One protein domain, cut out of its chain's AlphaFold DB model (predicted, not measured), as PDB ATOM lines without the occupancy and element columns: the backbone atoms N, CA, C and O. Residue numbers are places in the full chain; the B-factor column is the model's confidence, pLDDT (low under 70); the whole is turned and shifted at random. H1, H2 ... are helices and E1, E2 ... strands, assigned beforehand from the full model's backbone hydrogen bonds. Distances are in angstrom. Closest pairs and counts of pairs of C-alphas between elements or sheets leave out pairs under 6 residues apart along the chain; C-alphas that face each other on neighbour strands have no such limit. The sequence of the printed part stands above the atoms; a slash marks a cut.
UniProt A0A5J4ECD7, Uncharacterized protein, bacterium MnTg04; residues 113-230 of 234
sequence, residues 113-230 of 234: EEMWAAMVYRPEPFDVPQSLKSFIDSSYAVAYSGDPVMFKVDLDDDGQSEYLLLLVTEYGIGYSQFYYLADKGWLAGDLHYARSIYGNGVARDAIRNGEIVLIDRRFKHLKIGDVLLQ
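This is residues 113 to 230 of the 234 residues of an uncharacterized protein of bacterium MnTg04 (UniProt A0A5J4ECD7). A strongly twisted sheet of five strands, E1 to E5, has helix H2 over one face and H4 over the opposite face, while the short helices H1 and H3 only graze it. From H4 a long link, residues 210 to 221, leads away to a small hairpin, E6 and E7, of which residues 223 to 228 stick out. The printed part has 118 residues with four named helices and seven named strands, in the order H1 E1 H2 H3 E2 E3 E4 E5 H4 E6 E7. The large sheet runs E1 E2 E3 E4 E5 and is mixed, as is the class, helices and strands. The whole is compact, with a radius of gyration of the C-alphas of 15.4 A and spans of 47 by 38 by 26 A.

H1, residues 113 to 117, only grazes the sheet. E1, residues 120 to 122, is an edge strand, parallel to E2, residues 147 to 153, with N 120 and O 148 3.0 A apart. With H2, residues 130 to 138, and H3, residues 140 to 143, between them they form a strand-helix-strand unit, two parallel neighbours joined through helices, with a left-handed crossover. H3 only grazes the sheet and is close to but not clearly touching H1, the closest C-alphas being Met 115 and Val 142, 7.3 A. E2, E3 (residues 162 to 169), E4 (residues 172 to 182) and E5 (residues 185 to 190) form a meander, each strand the antiparallel neighbour of the one before; N 149 and O 166, N 165 and O 177, and N 180 and O 187 are 2.9, 2.8 and 3.1 A apart. H2 lies over E4 and E5 at a height over the sheet of 9.4 A; its closest C-alphas to E5 are Leu 132 and Trp 186, 6.7 A. H4, residues 202 to 209, lies over E3 on the opposite face, at a height of 8.5 A; the C-alphas of Arg 204 and Val 168 are its closest to E3, 6.4 A. E6, residues 222 to 224, and E7, residues 227 to 229, are a hairpin, with N 222 and O 229 2.9 A apart, and are apart from E1 to E5. Every O i to N i+4 pair is within hydrogen-bond range in H1, H2 and H4; H3 is too short for one.

H1 begins at C-alpha 113, (96.653, 109.762, 73.414). H2 is 12.4 A long and H4 10.6 A. E2 measures 19.0 A, E3 22.1 A, E4 29.8 A and E5 17.2 A. E7 ends at C-alpha 229, (83.368, 75.555, 57.076).

The two C-alphas farthest apart, Ala 117 and Gly 225, are 47.1 A apart. The printed part has no cut. The links E5 to H4 and H4 to E6 are long. The mean pLDDT of the printed part is 82.9; residues 139 to 145, 170 to 171 and 194 to 203 are under 70.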
ATOM      1  N   GLU A 113      96.333 108.462  74.000       82.19
ATOM      2  CA  GLU A 113      96.653 109.762  73.414       82.19
ATOM      3  C   GLU A 113      97.918 109.710  72.547       82.19
ATOM      4  O   GLU A 113      97.914 110.219  71.427       82.19
ATOM      5  N   GLU A 114      98.985 109.066  73.025       80.94
ATOM      6  CA  GLU A 114     100.227 108.893  72.262       80.94
ATOM      7  C   GLU A 114     100.022 108.022  71.018       80.94
ATOM      8  O   GLU A 114     100.594 108.299  69.959       80.94
ATOM      9  N   MET A 115      99.196 106.977  71.119       86.00
ATOM     10  CA  MET A 115      98.828 106.140  69.978       86.00
ATOM     11  C   MET A 115      98.081 106.957  68.919       86.00
ATOM     12  O   MET A 115      98.466 106.921  67.750       86.00
ATOM     13  N   TRP A 116      97.056 107.718  69.315       88.31
ATOM     14  CA  TRP A 116      96.279 108.557  68.400       88.31
ATOM     15  C   TRP A 116      97.109 109.683  67.778       88.31
ATOM     16  O   TRP A 116      96.946 109.968  66.592       88.31
ATOM     17  N   ALA A 117      98.022 110.292  68.541       87.88
ATOM     18  CA  ALA A 117      98.912 111.345  68.051       87.88
ATOM     19  C   ALA A 117      99.937 110.832  67.026       87.88
ATOM     20  O   ALA A 117     100.309 111.556  66.106       87.88
ATOM     21  N   ALA A 118     100.385 109.582  67.173       86.75
ATOM     22  CA  ALA A 118     101.335 108.943  66.265       86.75
ATOM     23  C   ALA A 118     100.669 108.168  65.111       86.75
ATOM     24  O   ALA A 118     101.377 107.529  64.330       86.75
ATOM     25  N   MET A 119      99.333 108.178  65.027       89.62
ATOM     26  CA  MET A 119      98.559 107.390  64.069       89.62
ATOM     27  C   MET A 119      98.844 107.812  62.628       89.62
ATOM     28  O   MET A 119      98.729 108.984  62.265       89.62
ATOM     29  N   VAL A 120      99.158 106.832  61.785       91.06
ATOM     30  CA  VAL A 120      99.262 107.020  60.337       91.06
ATOM     31  C   VAL A 120      97.970 106.536  59.682       91.06
ATOM     32  O   VAL A 120      97.613 105.371  59.811       91.06
ATOM     33  N   TYR A 121      97.278 107.417  58.966       92.38
ATOM     34  CA  TYR A 121      96.006 107.104  58.305       92.38
ATOM     35  C   TYR A 121      96.211 106.755  56.834       92.38
ATOM     36  O   TYR A 121      97.001 107.407  56.141       92.38
ATOM     37  N   ARG A 122      95.517 105.720  56.361       91.12
ATOM     38  CA  ARG A 122      95.624 105.200  54.995       91.12
ATOM     39  C   ARG A 122      94.264 104.757  54.423       91.12
ATOM     40  O   ARG A 122      93.413 104.305  55.184       91.12
ATOM     41  N   PRO A 123      94.069 104.791  53.092       85.75
ATOM     42  CA  PRO A 123      95.027 105.226  52.064       85.75
ATOM     43  C   PRO A 123      95.273 106.743  52.074       85.75
ATOM     44  O   PRO A 123      96.416 107.177  51.968       85.75
ATOM     45  N   GLU A 124      94.235 107.531  52.334       87.00
ATOM     46  CA  GLU A 124      94.306 108.977  52.558       87.00
ATOM     47  C   GLU A 124      93.983 109.294  54.028       87.00
ATOM     48  O   GLU A 124      93.460 108.429  54.734       87.00
ATOM     49  N   PRO A 125      94.287 110.498  54.538       90.44
ATOM     50  CA  PRO A 125      93.812 110.915  55.853       90.44
ATOM     51  C   PRO A 125      92.281 110.873  55.947       90.44
ATOM     52  O   PRO A 125      91.585 111.319  55.038       90.44
ATOM     53  N   PHE A 126      91.754 110.376  57.063       93.12
ATOM     54  CA  PHE A 126      90.317 110.321  57.325       93.12
ATOM     55  C   PHE A 126      90.018 110.560  58.802       93.12
ATOM     56  O   PHE A 126      90.861 110.339  59.674       93.12
ATOM     57  N   ASP A 127      88.781 110.957  59.077       92.75
ATOM     58  CA  ASP A 127      88.298 111.116  60.439       92.75
ATOM     59  C   ASP A 127      87.797 109.788  61.005       92.75
ATOM     60  O   ASP A 127      86.955 109.104  60.419       92.75
ATOM     61  N   VAL A 128      88.300 109.441  62.188       93.19
ATOM     62  CA  VAL A 128      87.814 108.298  62.965       93.19
ATOM     63  C   VAL A 128      86.635 108.755  63.831       93.19
ATOM     64  O   VAL A 128      86.806 109.701  64.613       93.19
ATOM     65  N   PRO A 129      85.464 108.093  63.763       94.56
ATOM     66  CA  PRO A 129      84.317 108.420  64.605       94.56
ATOM     67  C   PRO A 129      84.667 108.413  66.097       94.56
ATOM     68  O   PRO A 129      85.314 107.489  66.587       94.56
ATOM     69  N   GLN A 130      84.193 109.407  66.857       93.25
ATOM     70  CA  GLN A 130      84.494 109.506  68.293       93.25
ATOM     71  C   GLN A 130      84.028 108.270  69.079       93.25
ATOM     72  O   GLN A 130      84.707 107.837  70.006       93.25
ATOM     73  N   SER A 131      82.900 107.673  68.686       93.38
ATOM     74  CA  SER A 131      82.397 106.435  69.289       93.38
ATOM     75  C   SER A 131      83.334 105.247  69.062       93.38
ATOM     76  O   SER A 131      83.477 104.421  69.959       93.38
ATOM     77  N   LEU A 132      84.009 105.188  67.908       93.12
ATOM     78  CA  LEU A 132      85.021 104.171  67.631       93.12
ATOM     79  C   LEU A 132      86.289 104.423  68.444       93.12
ATOM     80  O   LEU A 132      86.825 103.488  69.025       93.12
ATOM     81  N   LYS A 133      86.739 105.682  68.547       91.50
ATOM     82  CA  LYS A 133      87.891 106.030  69.396       91.50
ATOM     83  C   LYS A 133      87.670 105.560  70.830       91.50
ATOM     84  O   LYS A 133      88.478 104.806  71.352       91.50
ATOM     85  N   SER A 134      86.517 105.891  71.414       90.50
ATOM     86  CA  SER A 134      86.155 105.444  72.763       90.50
ATOM     87  C   SER A 134      86.053 103.921  72.891       90.50
ATOM     88  O   SER A 134      86.428 103.373  73.925       90.50
ATOM     89  N   PHE A 135      85.573 103.229  71.853       90.50
ATOM     90  CA  PHE A 135      85.550 101.767  71.826       90.50
ATOM     91  C   PHE A 135      86.971 101.180  71.846       90.50
ATOM     92  O   PHE A 135      87.265 100.316  72.672       90.50
ATOM     93  N   ILE A 136      87.873 101.699  71.011       89.12
ATOM     94  CA  ILE A 136      89.276 101.270  70.942       89.12
ATOM     95  C   ILE A 136      90.015 101.589  72.244       89.12
ATOM     96  O   ILE A 136      90.703 100.717  72.766       89.12
ATOM     97  N   ASP A 137      89.824 102.779  72.813       86.00
ATOM     98  CA  ASP A 137      90.461 103.201  74.070       86.00
ATOM     99  C   ASP A 137      90.048 102.313  75.253       86.00
ATOM    100  O   ASP A 137      90.826 102.085  76.177       86.00
ATOM    101  N   SER A 138      88.819 101.784  75.219       79.50
ATOM    102  CA  SER A 138      88.325 100.830  76.217       79.50
ATOM    103  C   SER A 138      88.882  99.410  76.041       79.50
ATOM    104  O   SER A 138      88.778  98.583  76.949       79.50
ATOM    105  N   SER A 139      89.482  99.120  74.884       68.69
ATOM    106  CA  SER A 139      90.076  97.826  74.558       68.69
ATOM    107  C   SER A 139      91.570  97.793  74.918       68.69
ATOM    108  O   SER A 139      92.300  98.766  74.750       68.69
ATOM    109  N   TYR A 140      92.066  96.645  75.394       57.53
ATOM    110  CA  TYR A 140      93.462  96.441  75.836       57.53
ATOM    111  C   TYR A 140      94.533  96.609  74.724       57.53
ATOM    112  O   TYR A 140      95.723  96.428  74.990       57.53
ATOM    113  N   ALA A 141      94.138  96.955  73.491       56.59
ATOM    114  CA  ALA A 141      94.993  97.118  72.308       56.59
ATOM    115  C   ALA A 141      96.132  98.138  72.500       56.59
ATOM    116  O   ALA A 141      97.197  98.028  71.894       56.59
ATOM    117  N   VAL A 142      95.927  99.096  73.403       55.22
ATOM    118  CA  VAL A 142      96.836 100.213  73.694       55.22
ATOM    119  C   VAL A 142      98.135  99.760  74.395       55.22
ATOM    120  O   VAL A 142      99.132 100.479  74.411       55.22
ATOM    121  N   ALA A 143      98.184  98.529  74.920       58.06
ATOM    122  CA  ALA A 143      99.366  97.997  75.604       58.06
ATOM    123  C   ALA A 143     100.498  97.522  74.671       58.06
ATOM    124  O   ALA A 143     101.587  97.190  75.148       58.06
ATOM    125  N   TYR A 144     100.264  97.456  73.359       59.44
ATOM    126  CA  TYR A 144     101.201  96.845  72.422       59.44
ATOM    127  C   TYR A 144     102.204  97.835  71.827       59.44
ATOM    128  O   TYR A 144     101.912  98.981  71.489       59.44
ATOM    129  N   SER A 145     103.422  97.338  71.641       63.72
ATOM    130  CA  SER A 145     104.523  98.069  71.046       63.72
ATOM    131  C   SER A 145     104.460  98.008  69.515       63.72
ATOM    132  O   SER A 145     104.866  97.026  68.903       63.72
ATOM    133  N   GLY A 146     104.079  99.098  68.844       76.56
ATOM    134  CA  GLY A 146     104.225  99.233  67.385       76.56
ATOM    135  C   GLY A 146     103.964 100.647  66.879       76.56
ATOM    136  O   GLY A 146     103.495 101.502  67.626       76.56
ATOM    137  N   ASP A 147     104.311 100.892  65.621       83.19
ATOM    138  CA  ASP A 147     103.878 102.081  64.895       83.19
ATOM    139  C   ASP A 147     102.420 101.872  64.454       83.19
ATOM    140  O   ASP A 147     102.166 100.942  63.684       83.19
ATOM    141  N   PRO A 148     101.466 102.677  64.953       88.62
ATOM    142  CA  PRO A 148     100.058 102.503  64.667       88.62
ATOM    143  C   PRO A 148      99.738 103.025  63.271       88.62
ATOM    144  O   PRO A 148     100.073 104.158  62.908       88.62
ATOM    145  N   VAL A 149      99.075 102.181  62.492       90.75
ATOM    146  CA  VAL A 149      98.553 102.522  61.174       90.75
ATOM    147  C   VAL A 149      97.078 102.146  61.150       90.75
ATOM    148  O   VAL A 149      96.732 101.005  61.453       90.75
ATOM    149  N   MET A 150      96.220 103.106  60.810       92.56
ATOM    150  CA  MET A 150      94.787 102.893  60.646       92.56
ATOM    151  C   MET A 150      94.438 102.920  59.164       92.56
ATOM    152  O   MET A 150      94.712 103.906  58.474       92.56
ATOM    153  N   PHE A 151      93.784 101.865  58.700       92.88
ATOM    154  CA  PHE A 151      93.211 101.799  57.366       92.88
ATOM    155  C   PHE A 151      91.710 101.967  57.426       92.88
ATOM    156  O   PHE A 151      91.068 101.461  58.343       92.88
ATOM    157  N   LYS A 152      91.167 102.642  56.420       93.25
ATOM    158  CA  LYS A 152      89.743 102.620  56.122       93.25
ATOM    159  C   LYS A 152      89.538 101.878  54.810       93.25
ATOM    160  O   LYS A 152      90.062 102.309  53.783       93.25
ATOM    161  N   VAL A 153      88.834 100.754  54.861       92.19
ATOM    162  CA  VAL A 153      88.663  99.853  53.719       92.19
ATOM    163  C   VAL A 153      87.376  99.052  53.878       92.19
ATOM    164  O   VAL A 153      87.026  98.711  54.997       92.19
ATOM    165  N   ASP A 154      86.679  98.800  52.777       92.62
ATOM    166  CA  ASP A 154      85.515  97.911  52.715       92.62
ATOM    167  C   ASP A 154      86.029  96.467  52.579       92.62
ATOM    168  O   ASP A 154      86.626  96.116  51.560       92.62
ATOM    169  N   LEU A 155      85.968  95.684  53.659       90.81
ATOM    170  CA  LEU A 155      86.529  94.329  53.736       90.81
ATOM    171  C   LEU A 155      85.558  93.248  53.257       90.81
ATOM    172  O   LEU A 155      86.011  92.131  52.981       90.81
ATOM    173  N   ASP A 156      84.258  93.535  53.219       89.81
ATOM    174  CA  ASP A 156      83.213  92.571  52.868       89.81
ATOM    175  C   ASP A 156      82.340  92.978  51.668       89.81
ATOM    176  O   ASP A 156      81.408  92.246  51.318       89.81
ATOM    177  N   ASP A 157      82.721  94.057  50.979       89.12
ATOM    178  CA  ASP A 157      82.076  94.629  49.794       89.12
ATOM    179  C   ASP A 157      80.611  95.047  50.042       89.12
ATOM    180  O   ASP A 157      79.765  94.971  49.138       89.12
ATOM    181  N   ASP A 158      80.278  95.479  51.264       90.31
ATOM    182  CA  ASP A 158      78.928  95.933  51.631       90.31
ATOM    183  C   ASP A 158      78.686  97.438  51.369       90.31
ATOM    184  O   ASP A 158      77.552  97.928  51.465       90.31
ATOM    185  N   GLY A 159      79.730  98.169  50.963       90.50
ATOM    186  CA  GLY A 159      79.716  99.605  50.692       90.50
ATOM    187  C   GLY A 159      79.924 100.486  51.929       90.50
ATOM    188  O   GLY A 159      79.976 101.717  51.803       90.50
ATOM    189  N   GLN A 160      80.041  99.899  53.117       90.81
ATOM    190  CA  GLN A 160      80.522 100.534  54.336       90.81
ATOM    191  C   GLN A 160      82.005 100.207  54.513       90.81
ATOM    192  O   GLN A 160      82.556  99.319  53.888       90.81
ATOM    193  N   SER A 161      82.712 101.026  55.289       92.88
ATOM    194  CA  SER A 161      84.140 100.795  55.505       92.88
ATOM    195  C   SER A 161      84.405 100.350  56.926       92.88
ATOM    196  O   SER A 161      84.006 101.027  57.881       92.88
ATOM    197  N   GLU A 162      85.219  99.316  57.041       94.88
ATOM    198  CA  GLU A 162      85.880  98.903  58.259       94.88
ATOM    199  C   GLU A 162      87.093  99.779  58.550       94.88
ATOM    200  O   GLU A 162      87.739 100.359  57.670       94.88
ATOM    201  N   TYR A 163      87.426  99.835  59.835       94.75
ATOM    202  CA  TYR A 163      88.623 100.484  60.338       94.75
ATOM    203  C   TYR A 163      89.595  99.413  60.799       94.75
ATOM    204  O   TYR A 163      89.326  98.708  61.764       94.75
ATOM    205  N   LEU A 164      90.730  99.283  60.130       93.12
ATOM    206  CA  LEU A 164      91.752  98.304  60.468       93.12
ATOM    207  C   LEU A 164      92.906  98.983  61.205       93.12
ATOM    208  O   LEU A 164      93.613  99.803  60.625       93.12
ATOM    209  N   LEU A 165      93.123  98.602  62.463       91.19
ATOM    210  CA  LEU A 165      94.260  99.027  63.272       91.19
ATOM    211  C   LEU A 165      95.375  97.983  63.209       91.19
ATOM    212  O   LEU A 165      95.230  96.854  63.689       91.19
ATOM    213  N   LEU A 166      96.519  98.397  62.666       88.75
ATOM    214  CA  LEU A 166      97.754  97.624  62.659       88.75
ATOM    215  C   LEU A 166      98.788  98.269  63.580       88.75
ATOM    216  O   LEU A 166      99.038  99.470  63.482       88.75
ATOM    217  N   LEU A 167      99.455  97.470  64.415       85.88
ATOM    218  CA  LEU A 167     100.676  97.902  65.100       85.88
ATOM    219  C   LEU A 167     101.876  97.257  64.418       85.88
ATOM    220  O   LEU A 167     102.129  96.054  64.544       85.88
ATOM    221  N   VAL A 168     102.608  98.074  63.667       82.00
ATOM    222  CA  VAL A 168     103.721  97.620  62.836       82.00
ATOM    223  C   VAL A 168     105.019  97.675  63.632       82.00
ATOM    224  O   VAL A 168     105.380  98.686  64.235       82.00
ATOM    225  N   THR A 169     105.736  96.562  63.641       75.62
ATOM    226  CA  THR A 169     107.012  96.372  64.325       75.62
ATOM    227  C   THR A 169     108.142  96.205  63.310       75.62
ATOM    228  O   THR A 169     107.906  96.074  62.111       75.62
ATOM    229  N   GLU A 170     109.388  96.173  63.782       68.25
ATOM    230  CA  GLU A 170     110.546  95.824  62.947       68.25
ATOM    231  C   GLU A 170     110.468  94.398  62.367       68.25
ATOM    232  O   GLU A 170     111.052  94.134  61.321       68.25
ATOM    233  N   TYR A 171     109.688  93.508  62.993       66.25
ATOM    234  CA  TYR A 171     109.487  92.121  62.564       66.25
ATOM    235  C   TYR A 171     108.209  91.913  61.732       66.25
ATOM    236  O   TYR A 171     107.883  90.777  61.401       66.25
ATOM    237  N   GLY A 172     107.462  92.978  61.409       73.06
ATOM    238  CA  GLY A 172     106.162  92.895  60.728       73.06
ATOM    239  C   GLY A 172     104.991  93.306  61.624       73.06
ATOM    240  O   GLY A 172     105.162  94.116  62.536       73.06
ATOM    241  N   ILE A 173     103.787  92.786  61.371       79.31
ATOM    242  CA  ILE A 173     102.567  93.195  62.085       79.31
ATOM    243  C   ILE A 173     102.485  92.462  63.433       79.31
ATOM    244  O   ILE A 173     102.352  91.240  63.481       79.31
ATOM    245  N   GLY A 174     102.585  93.206  64.537       75.88
ATOM    246  CA  GLY A 174     102.488  92.657  65.896       75.88
ATOM    247  C   GLY A 174     101.059  92.624  66.443       75.88
ATOM    248  O   GLY A 174     100.773  91.865  67.363       75.88
ATOM    249  N   TYR A 175     100.172  93.438  65.872       81.62
ATOM    250  CA  TYR A 175      98.756  93.524  66.221       81.62
ATOM    251  C   TYR A 175      97.949  93.854  64.969       81.62
ATOM    252  O   TYR A 175      98.354  94.743  64.216       81.62
ATOM    253  N   SER A 176      96.826  93.168  64.760       87.44
ATOM    254  CA  SER A 176      95.958  93.363  63.598       87.44
ATOM    255  C   SER A 176      94.495  93.097  63.934       87.44
ATOM    256  O   SER A 176      94.069  91.943  64.004       87.44
ATOM    257  N   GLN A 177      93.728  94.173  64.098       91.00
ATOM    258  CA  GLN A 177      92.303  94.105  64.414       91.00
ATOM    259  C   GLN A 177      91.515  95.067  63.531       91.00
ATOM    260  O   GLN A 177      91.925  96.214  63.359       91.00
ATOM    261  N   PHE A 178      90.387  94.615  62.991       93.94
ATOM    262  CA  PHE A 178      89.445  95.472  62.281       93.94
ATOM    263  C   PHE A 178      88.202  95.737  63.128       93.94
ATOM    264  O   PHE A 178      87.812  94.922  63.967       93.94
ATOM    265  N   TYR A 179      87.589  96.889  62.893       94.50
ATOM    266  CA  TYR A 179      86.400  97.367  63.575       94.50
ATOM    267  C   TYR A 179      85.332  97.718  62.555       94.50
ATOM    268  O   TYR A 179      85.606  98.418  61.579       94.50
ATOM    269  N   TYR A 180      84.113  97.275  62.824       95.12
ATOM    270  CA  TYR A 180      82.961  97.480  61.957       95.12
ATOM    271  C   TYR A 180      81.755  97.901  62.790       95.12
ATOM    272  O   TYR A 180      81.651  97.572  63.981       95.12
ATOM    273  N   LEU A 181      80.865  98.680  62.185       93.88
ATOM    274  CA  LEU A 181      79.666  99.161  62.852       93.88
ATOM    275  C   LEU A 181      78.515  98.191  62.581       93.88
ATOM    276  O   LEU A 181      78.089  98.035  61.446       93.88
ATOM    277  N   ALA A 182      77.987  97.571  63.632       91.25
ATOM    278  CA  ALA A 182      76.783  96.749  63.561       91.25
ATOM    279  C   ALA A 182      75.585  97.468  64.208       91.25
ATOM    280  O   ALA A 182      75.745  98.481  64.892       91.25
ATOM    281  N   ASP A 183      74.382  96.895  64.082       88.75
ATOM    282  CA  ASP A 183      73.130  97.448  64.635       88.75
ATOM    283  C   ASP A 183      73.210  97.824  66.127       88.75
ATOM    284  O   ASP A 183      72.516  98.724  66.599       88.75
ATOM    285  N   LYS A 184      74.043  97.110  66.897       86.12
ATOM    286  CA  LYS A 184      74.208  97.285  68.350       86.12
ATOM    287  C   LYS A 184      75.450  98.097  68.740       86.12
ATOM    288  O   LYS A 184      75.753  98.188  69.929       86.12
ATOM    289  N   GLY A 185      76.150  98.683  67.771       92.00
ATOM    290  CA  GLY A 185      77.373  99.459  67.971       92.00
ATOM    291  C   GLY A 185      78.608  98.811  67.350       92.00
ATOM    292  O   GLY A 185      78.511  97.915  66.512       92.00
ATOM    293  N   TRP A 186      79.778  99.303  67.752       94.38
ATOM    294  CA  TRP A 186      81.063  98.829  67.247       94.38
ATOM    295  C   TRP A 186      81.356  97.401  67.697       94.38
ATOM    296  O   TRP A 186      81.190  97.057  68.870       94.38
ATOM    297  N   LEU A 187      81.823  96.591  66.754       93.81
ATOM    298  CA  LEU A 187      82.367  95.261  66.984       93.81
ATOM    299  C   LEU A 187      83.800  95.202  66.454       93.81
ATOM    300  O   LEU A 187      84.218  96.050  65.663       93.81
ATOM    301  N   ALA A 188      84.552  94.204  66.912       92.44
ATOM    302  CA  ALA A 188      85.927  93.976  66.501       92.44
ATOM    303  C   ALA A 188      86.129  92.531  66.045       92.44
ATOM    304  O   ALA A 188      85.523  91.612  66.600       92.44
ATOM    305  N   GLY A 189      87.013  92.342  65.072       90.50
ATOM    306  CA  GLY A 189      87.481  91.038  64.625       90.50
ATOM    307  C   GLY A 189      88.985  91.050  64.373       90.50
ATOM    308  O   GLY A 189      89.574  92.091  64.089       90.50
ATOM    309  N   ASP A 190      89.619  89.887  64.486       87.69
ATOM    310  CA  ASP A 190      91.056  89.749  64.269       87.69
ATOM    311  C   ASP A 190      91.360  89.412  62.805       87.69
ATOM    312  O   ASP A 190      90.664  88.613  62.171       87.69
ATOM    313  N   LEU A 191      92.441  89.986  62.274       84.94
ATOM    314  CA  LEU A 191      93.045  89.491  61.039       84.94
ATOM    315  C   LEU A 191      94.137  88.484  61.387       84.94
ATOM    316  O   LEU A 191      95.018  88.756  62.202       84.94
ATOM    317  N   HIS A 192      94.103  87.330  60.728       77.75
ATOM    318  CA  HIS A 192      95.116  86.295  60.880       77.75
ATOM    319  C   HIS A 192      95.983  86.201  59.629       77.75
ATOM    320  O   HIS A 192      95.502  86.319  58.502       77.75
ATOM    321  N   TYR A 193      97.268  85.926  59.832       74.31
ATOM    322  CA  TYR A 193      98.182  85.629  58.740       74.31
ATOM    323  C   TYR A 193      97.717  84.385  57.975       74.31
ATOM    324  O   TYR A 193      97.731  83.282  58.517       74.31
ATOM    325  N   ALA A 194      97.352  84.557  56.702       69.44
ATOM    326  CA  ALA A 194      97.079  83.435  55.801       69.44
ATOM    327  C   ALA A 194      98.372  82.734  55.343       69.44
ATOM    328  O   ALA A 194      98.374  81.537  55.086       69.44
ATOM    329  N   ARG A 195      99.489  83.470  55.272       64.69
ATOM    330  CA  ARG A 195     100.833  82.932  55.040       64.69
ATOM    331  C   ARG A 195     101.817  83.659  55.952       64.69
ATOM    332  O   ARG A 195     101.840  84.886  55.984       64.69
ATOM    333  N   SER A 196     102.620  82.901  56.696       49.38
ATOM    334  CA  SER A 196     103.672  83.477  57.531       49.38
ATOM    335  C   SER A 196     104.820  83.954  56.644       49.38
ATOM    336  O   SER A 196     105.485  83.151  55.991       49.38
ATOM    337  N   ILE A 197     105.038  85.264  56.606       53.03
ATOM    338  CA  ILE A 197     106.239  85.862  56.026       53.03
ATOM    339  C   ILE A 197     107.159  86.199  57.195       53.03
ATOM    340  O   ILE A 197     107.172  87.314  57.705       53.03
ATOM    341  N   TYR A 198     107.921  85.210  57.665       44.31
ATOM    342  CA  TYR A 198     109.131  85.501  58.430       44.31
ATOM    343  C   TYR A 198     110.150  86.095  57.450       44.31
ATOM    344  O   TYR A 198     110.935  85.365  56.849       44.31
ATOM    345  N   GLY A 199     110.094  87.406  57.203       44.06
ATOM    346  CA  GLY A 199     111.026  88.043  56.277       44.06
ATOM    347  C   GLY A 199     110.880  89.555  56.166       44.06
ATOM    348  O   GLY A 199     109.921  90.017  55.565       44.06
ATOM    349  N   ASN A 200     111.892  90.252  56.700       49.06
ATOM    350  CA  ASN A 200     112.428  91.587  56.391       49.06
ATOM    351  C   ASN A 200     111.455  92.771  56.225       49.06
ATOM    352  O   ASN A 200     110.388  92.674  55.636       49.06
ATOM    353  N   GLY A 201     111.886  93.952  56.683       52.84
ATOM    354  CA  GLY A 201     111.119  95.208  56.776       52.84
ATOM    355  C   GLY A 201     110.404  95.745  55.520       52.84
ATOM    356  O   GLY A 201     109.773  96.791  55.608       52.84
ATOM    357  N   VAL A 202     110.410  95.031  54.392       53.81
ATOM    358  CA  VAL A 202     109.636  95.319  53.172       53.81
ATOM    359  C   VAL A 202     108.138  95.439  53.468       53.81
ATOM    360  O   VAL A 202     107.492  96.372  53.002       53.81
ATOM    361  N   ALA A 203     107.581  94.551  54.302       65.25
ATOM    362  CA  ALA A 203     106.171  94.645  54.684       65.25
ATOM    363  C   ALA A 203     105.878  95.924  55.488       65.25
ATOM    364  O   ALA A 203     104.813  96.513  55.335       65.25
ATOM    365  N   ARG A 204     106.824  96.394  56.315       70.00
ATOM    366  CA  ARG A 204     106.648  97.620  57.109       70.00
ATOM    367  C   ARG A 204     106.513  98.847  56.213       70.00
ATOM    368  O   ARG A 204     105.620  99.654  56.462       70.00
ATOM    369  N   ASP A 205     107.368  98.974  55.201       73.56
ATOM    370  CA  ASP A 205     107.327 100.112  54.284       73.56
ATOM    371  C   ASP A 205     106.092 100.055  53.383       73.56
ATOM    372  O   ASP A 205     105.395 101.056  53.281       73.56
ATOM    373  N   ALA A 206     105.730  98.885  52.843       78.25
ATOM    374  CA  ALA A 206     104.508  98.715  52.050       78.25
ATOM    375  C   ALA A 206     103.238  99.086  52.844       78.25
ATOM    376  O   ALA A 206     102.408  99.867  52.377       78.25
ATOM    377  N   ILE A 207     103.119  98.615  54.095       77.81
ATOM    378  CA  ILE A 207     102.011  98.985  54.994       77.81
ATOM    379  C   ILE A 207     102.030 100.493  55.254       77.81
ATOM    380  O   ILE A 207     101.011 101.170  55.127       77.81
ATOM    381  N   ARG A 208     103.197 101.056  55.586       73.69
ATOM    382  CA  ARG A 208     103.328 102.496  55.823       73.69
ATOM    383  C   ARG A 208     103.060 103.319  54.572       73.69
ATOM    384  O   ARG A 208     102.567 104.426  54.723       73.69
ATOM    385  N   ASN A 209     103.319 102.829  53.372       79.88
ATOM    386  CA  ASN A 209     103.055 103.547  52.127       79.88
ATOM    387  C   ASN A 209     101.615 103.363  51.636       79.88
ATOM    388  O   ASN A 209     101.190 104.072  50.732       79.88
ATOM    389  N   GLY A 210     100.840 102.479  52.273       74.00
ATOM    390  CA  GLY A 210      99.472 102.179  51.862       74.00
ATOM    391  C   GLY A 210      99.402 101.326  50.599       74.00
ATOM    392  O   GLY A 210      98.408 101.391  49.884       74.00
ATOM    393  N   GLU A 211     100.437 100.529  50.325       81.44
ATOM    394  CA  GLU A 211     100.467  99.560  49.228       81.44
ATOM    395  C   GLU A 211      99.574  98.362  49.580       81.44
ATOM    396  O   GLU A 211     100.039  97.279  49.934       81.44
ATOM    397  N   ILE A 212      98.262  98.591  49.542       76.38
ATOM    398  CA  ILE A 212      97.240  97.612  49.891       76.38
ATOM    399  C   ILE A 212      96.442  97.233  48.661       76.38
ATOM    400  O   ILE A 212      95.990  98.079  47.893       76.38
ATOM    401  N   VAL A 213      96.226  95.931  48.537       82.69
ATOM    402  CA  VAL A 213      95.330  95.339  47.559       82.69
ATOM    403  C   VAL A 213      94.419  94.380  48.310       82.69
ATOM    404  O   VAL A 213      94.901  93.514  49.042       82.69
ATOM    405  N   LEU A 214      93.108  94.545  48.139       84.00
ATOM    406  CA  LEU A 214      92.140  93.553  48.584       84.00
ATOM    407  C   LEU A 214      92.204  92.352  47.650       84.00
ATOM    408  O   LEU A 214      92.227  92.495  46.427       84.00
ATOM    409  N   ILE A 215      92.290  91.165  48.243       86.31
ATOM    410  CA  ILE A 215      92.381  89.912  47.506       86.31
ATOM    411  C   ILE A 215      91.176  89.068  47.880       86.31
ATOM    412  O   ILE A 215      91.052  88.625  49.024       86.31
ATOM    413  N   ASP A 216      90.338  88.799  46.886       84.69
ATOM    414  CA  ASP A 216      89.201  87.907  47.043       84.69
ATOM    415  C   ASP A 216      89.646  86.521  47.495       84.69
ATOM    416  O   ASP A 216      90.631  85.939  47.019       84.69
ATOM    417  N   ARG A 217      88.853  85.932  48.389       83.06
ATOM    418  CA  ARG A 217      89.067  84.543  48.783       83.06
ATOM    419  C   ARG A 217      88.844  83.648  47.571       83.06
ATOM    420  O   ARG A 217      87.732  83.531  47.063       83.06
ATOM    421  N   ARG A 218      89.892  82.923  47.174       85.06
ATOM    422  CA  ARG A 218      89.827  81.937  46.084       85.06
ATOM    423  C   ARG A 218      88.711  80.906  46.283       85.06
ATOM    424  O   ARG A 218      88.058  80.503  45.323       85.06
ATOM    425  N   PHE A 219      88.533  80.443  47.519       87.62
ATOM    426  CA  PHE A 219      87.554  79.421  47.870       87.62
ATOM    427  C   PHE A 219      86.438  80.007  48.733       87.62
ATOM    428  O   PHE A 219      86.694  80.678  49.734       87.62
ATOM    429  N   LYS A 220      85.193  79.695  48.367       90.56
ATOM    430  CA  LYS A 220      83.998  80.064  49.134       90.56
ATOM    431  C   LYS A 220      83.917  79.275  50.441       90.56
ATOM    432  O   LYS A 220      84.388  78.140  50.517       90.56
ATOM    433  N   HIS A 221      83.249  79.840  51.445       92.00
ATOM    434  CA  HIS A 221      82.812  79.072  52.610       92.00
ATOM    435  C   HIS A 221      81.776  78.019  52.213       92.00
ATOM    436  O   HIS A 221      80.958  78.240  51.319       92.00
ATOM    437  N   LEU A 222      81.786  76.887  52.912       91.56
ATOM    438  CA  LEU A 222      80.782  75.839  52.768       91.56
ATOM    439  C   LEU A 222      79.882  75.837  54.005       91.56
ATOM    440  O   LEU A 222      80.350  75.569  55.108       91.56
ATOM    441  N   LYS A 223      78.588  76.115  53.823       95.31
ATOM    442  CA  LYS A 223      77.581  76.021  54.886       95.31
ATOM    443  C   LYS A 223      76.772  74.733  54.734       95.31
ATOM    444  O   LYS A 223      76.174  74.509  53.684       95.31
ATOM    445  N   ILE A 224      76.738  73.901  55.774       94.88
ATOM    446  CA  ILE A 224      75.938  72.668  55.837       94.88
ATOM    447  C   ILE A 224      75.043  72.758  57.075       94.88
ATOM    448  O   ILE A 224      75.514  72.587  58.199       94.88
ATOM    449  N   GLY A 225      73.757  73.061  56.881       94.75
ATOM    450  CA  GLY A 225      72.872  73.413  57.998       94.75
ATOM    451  C   GLY A 225      73.409  74.639  58.745       94.75
ATOM    452  O   GLY A 225      73.634  75.680  58.124       94.75
ATOM    453  N   ASP A 226      73.667  74.493  60.044       94.56
ATOM    454  CA  ASP A 226      74.237  75.546  60.902       94.56
ATOM    455  C   ASP A 226      75.775  75.518  60.982       94.56
ATOM    456  O   ASP A 226      76.382  76.379  61.615       94.56
ATOM    457  N   VAL A 227      76.431  74.549  60.334       90.56
ATOM    458  CA  VAL A 227      77.896  74.432  60.335       90.56
ATOM    459  C   VAL A 227      78.482  75.254  59.191       90.56
ATOM    460  O   VAL A 227      78.172  75.002  58.025       90.56
ATOM    461  N   LEU A 228      79.358  76.209  59.517       92.69
ATOM    462  CA  LEU A 228      80.132  76.989  58.551       92.69
ATOM    463  C   LEU A 228      81.577  76.481  58.503       92.69
ATOM    464  O   LEU A 228      82.288  76.504  59.505       92.69
ATOM    465  N   LEU A 229      82.012  76.028  57.329       89.62
ATOM    466  CA  LEU A 229      83.368  75.555  57.076       89.62
ATOM    467  C   LEU A 229      84.121  76.582  56.233       89.62
ATOM    468  O   LEU A 229      83.726  76.911  55.110       89.62
ATOM    469  N   GLN A 230      85.234  77.060  56.779       90.00
ATOM    470  CA  GLN A 230      86.139  77.977  56.106       90.00
ATOM    471  C   GLN A 230      87.328  77.199  55.514       90.00
ATOM    472  O   GLN A 230      88.074  76.585  56.275       90.00
TER     473      GLN A 230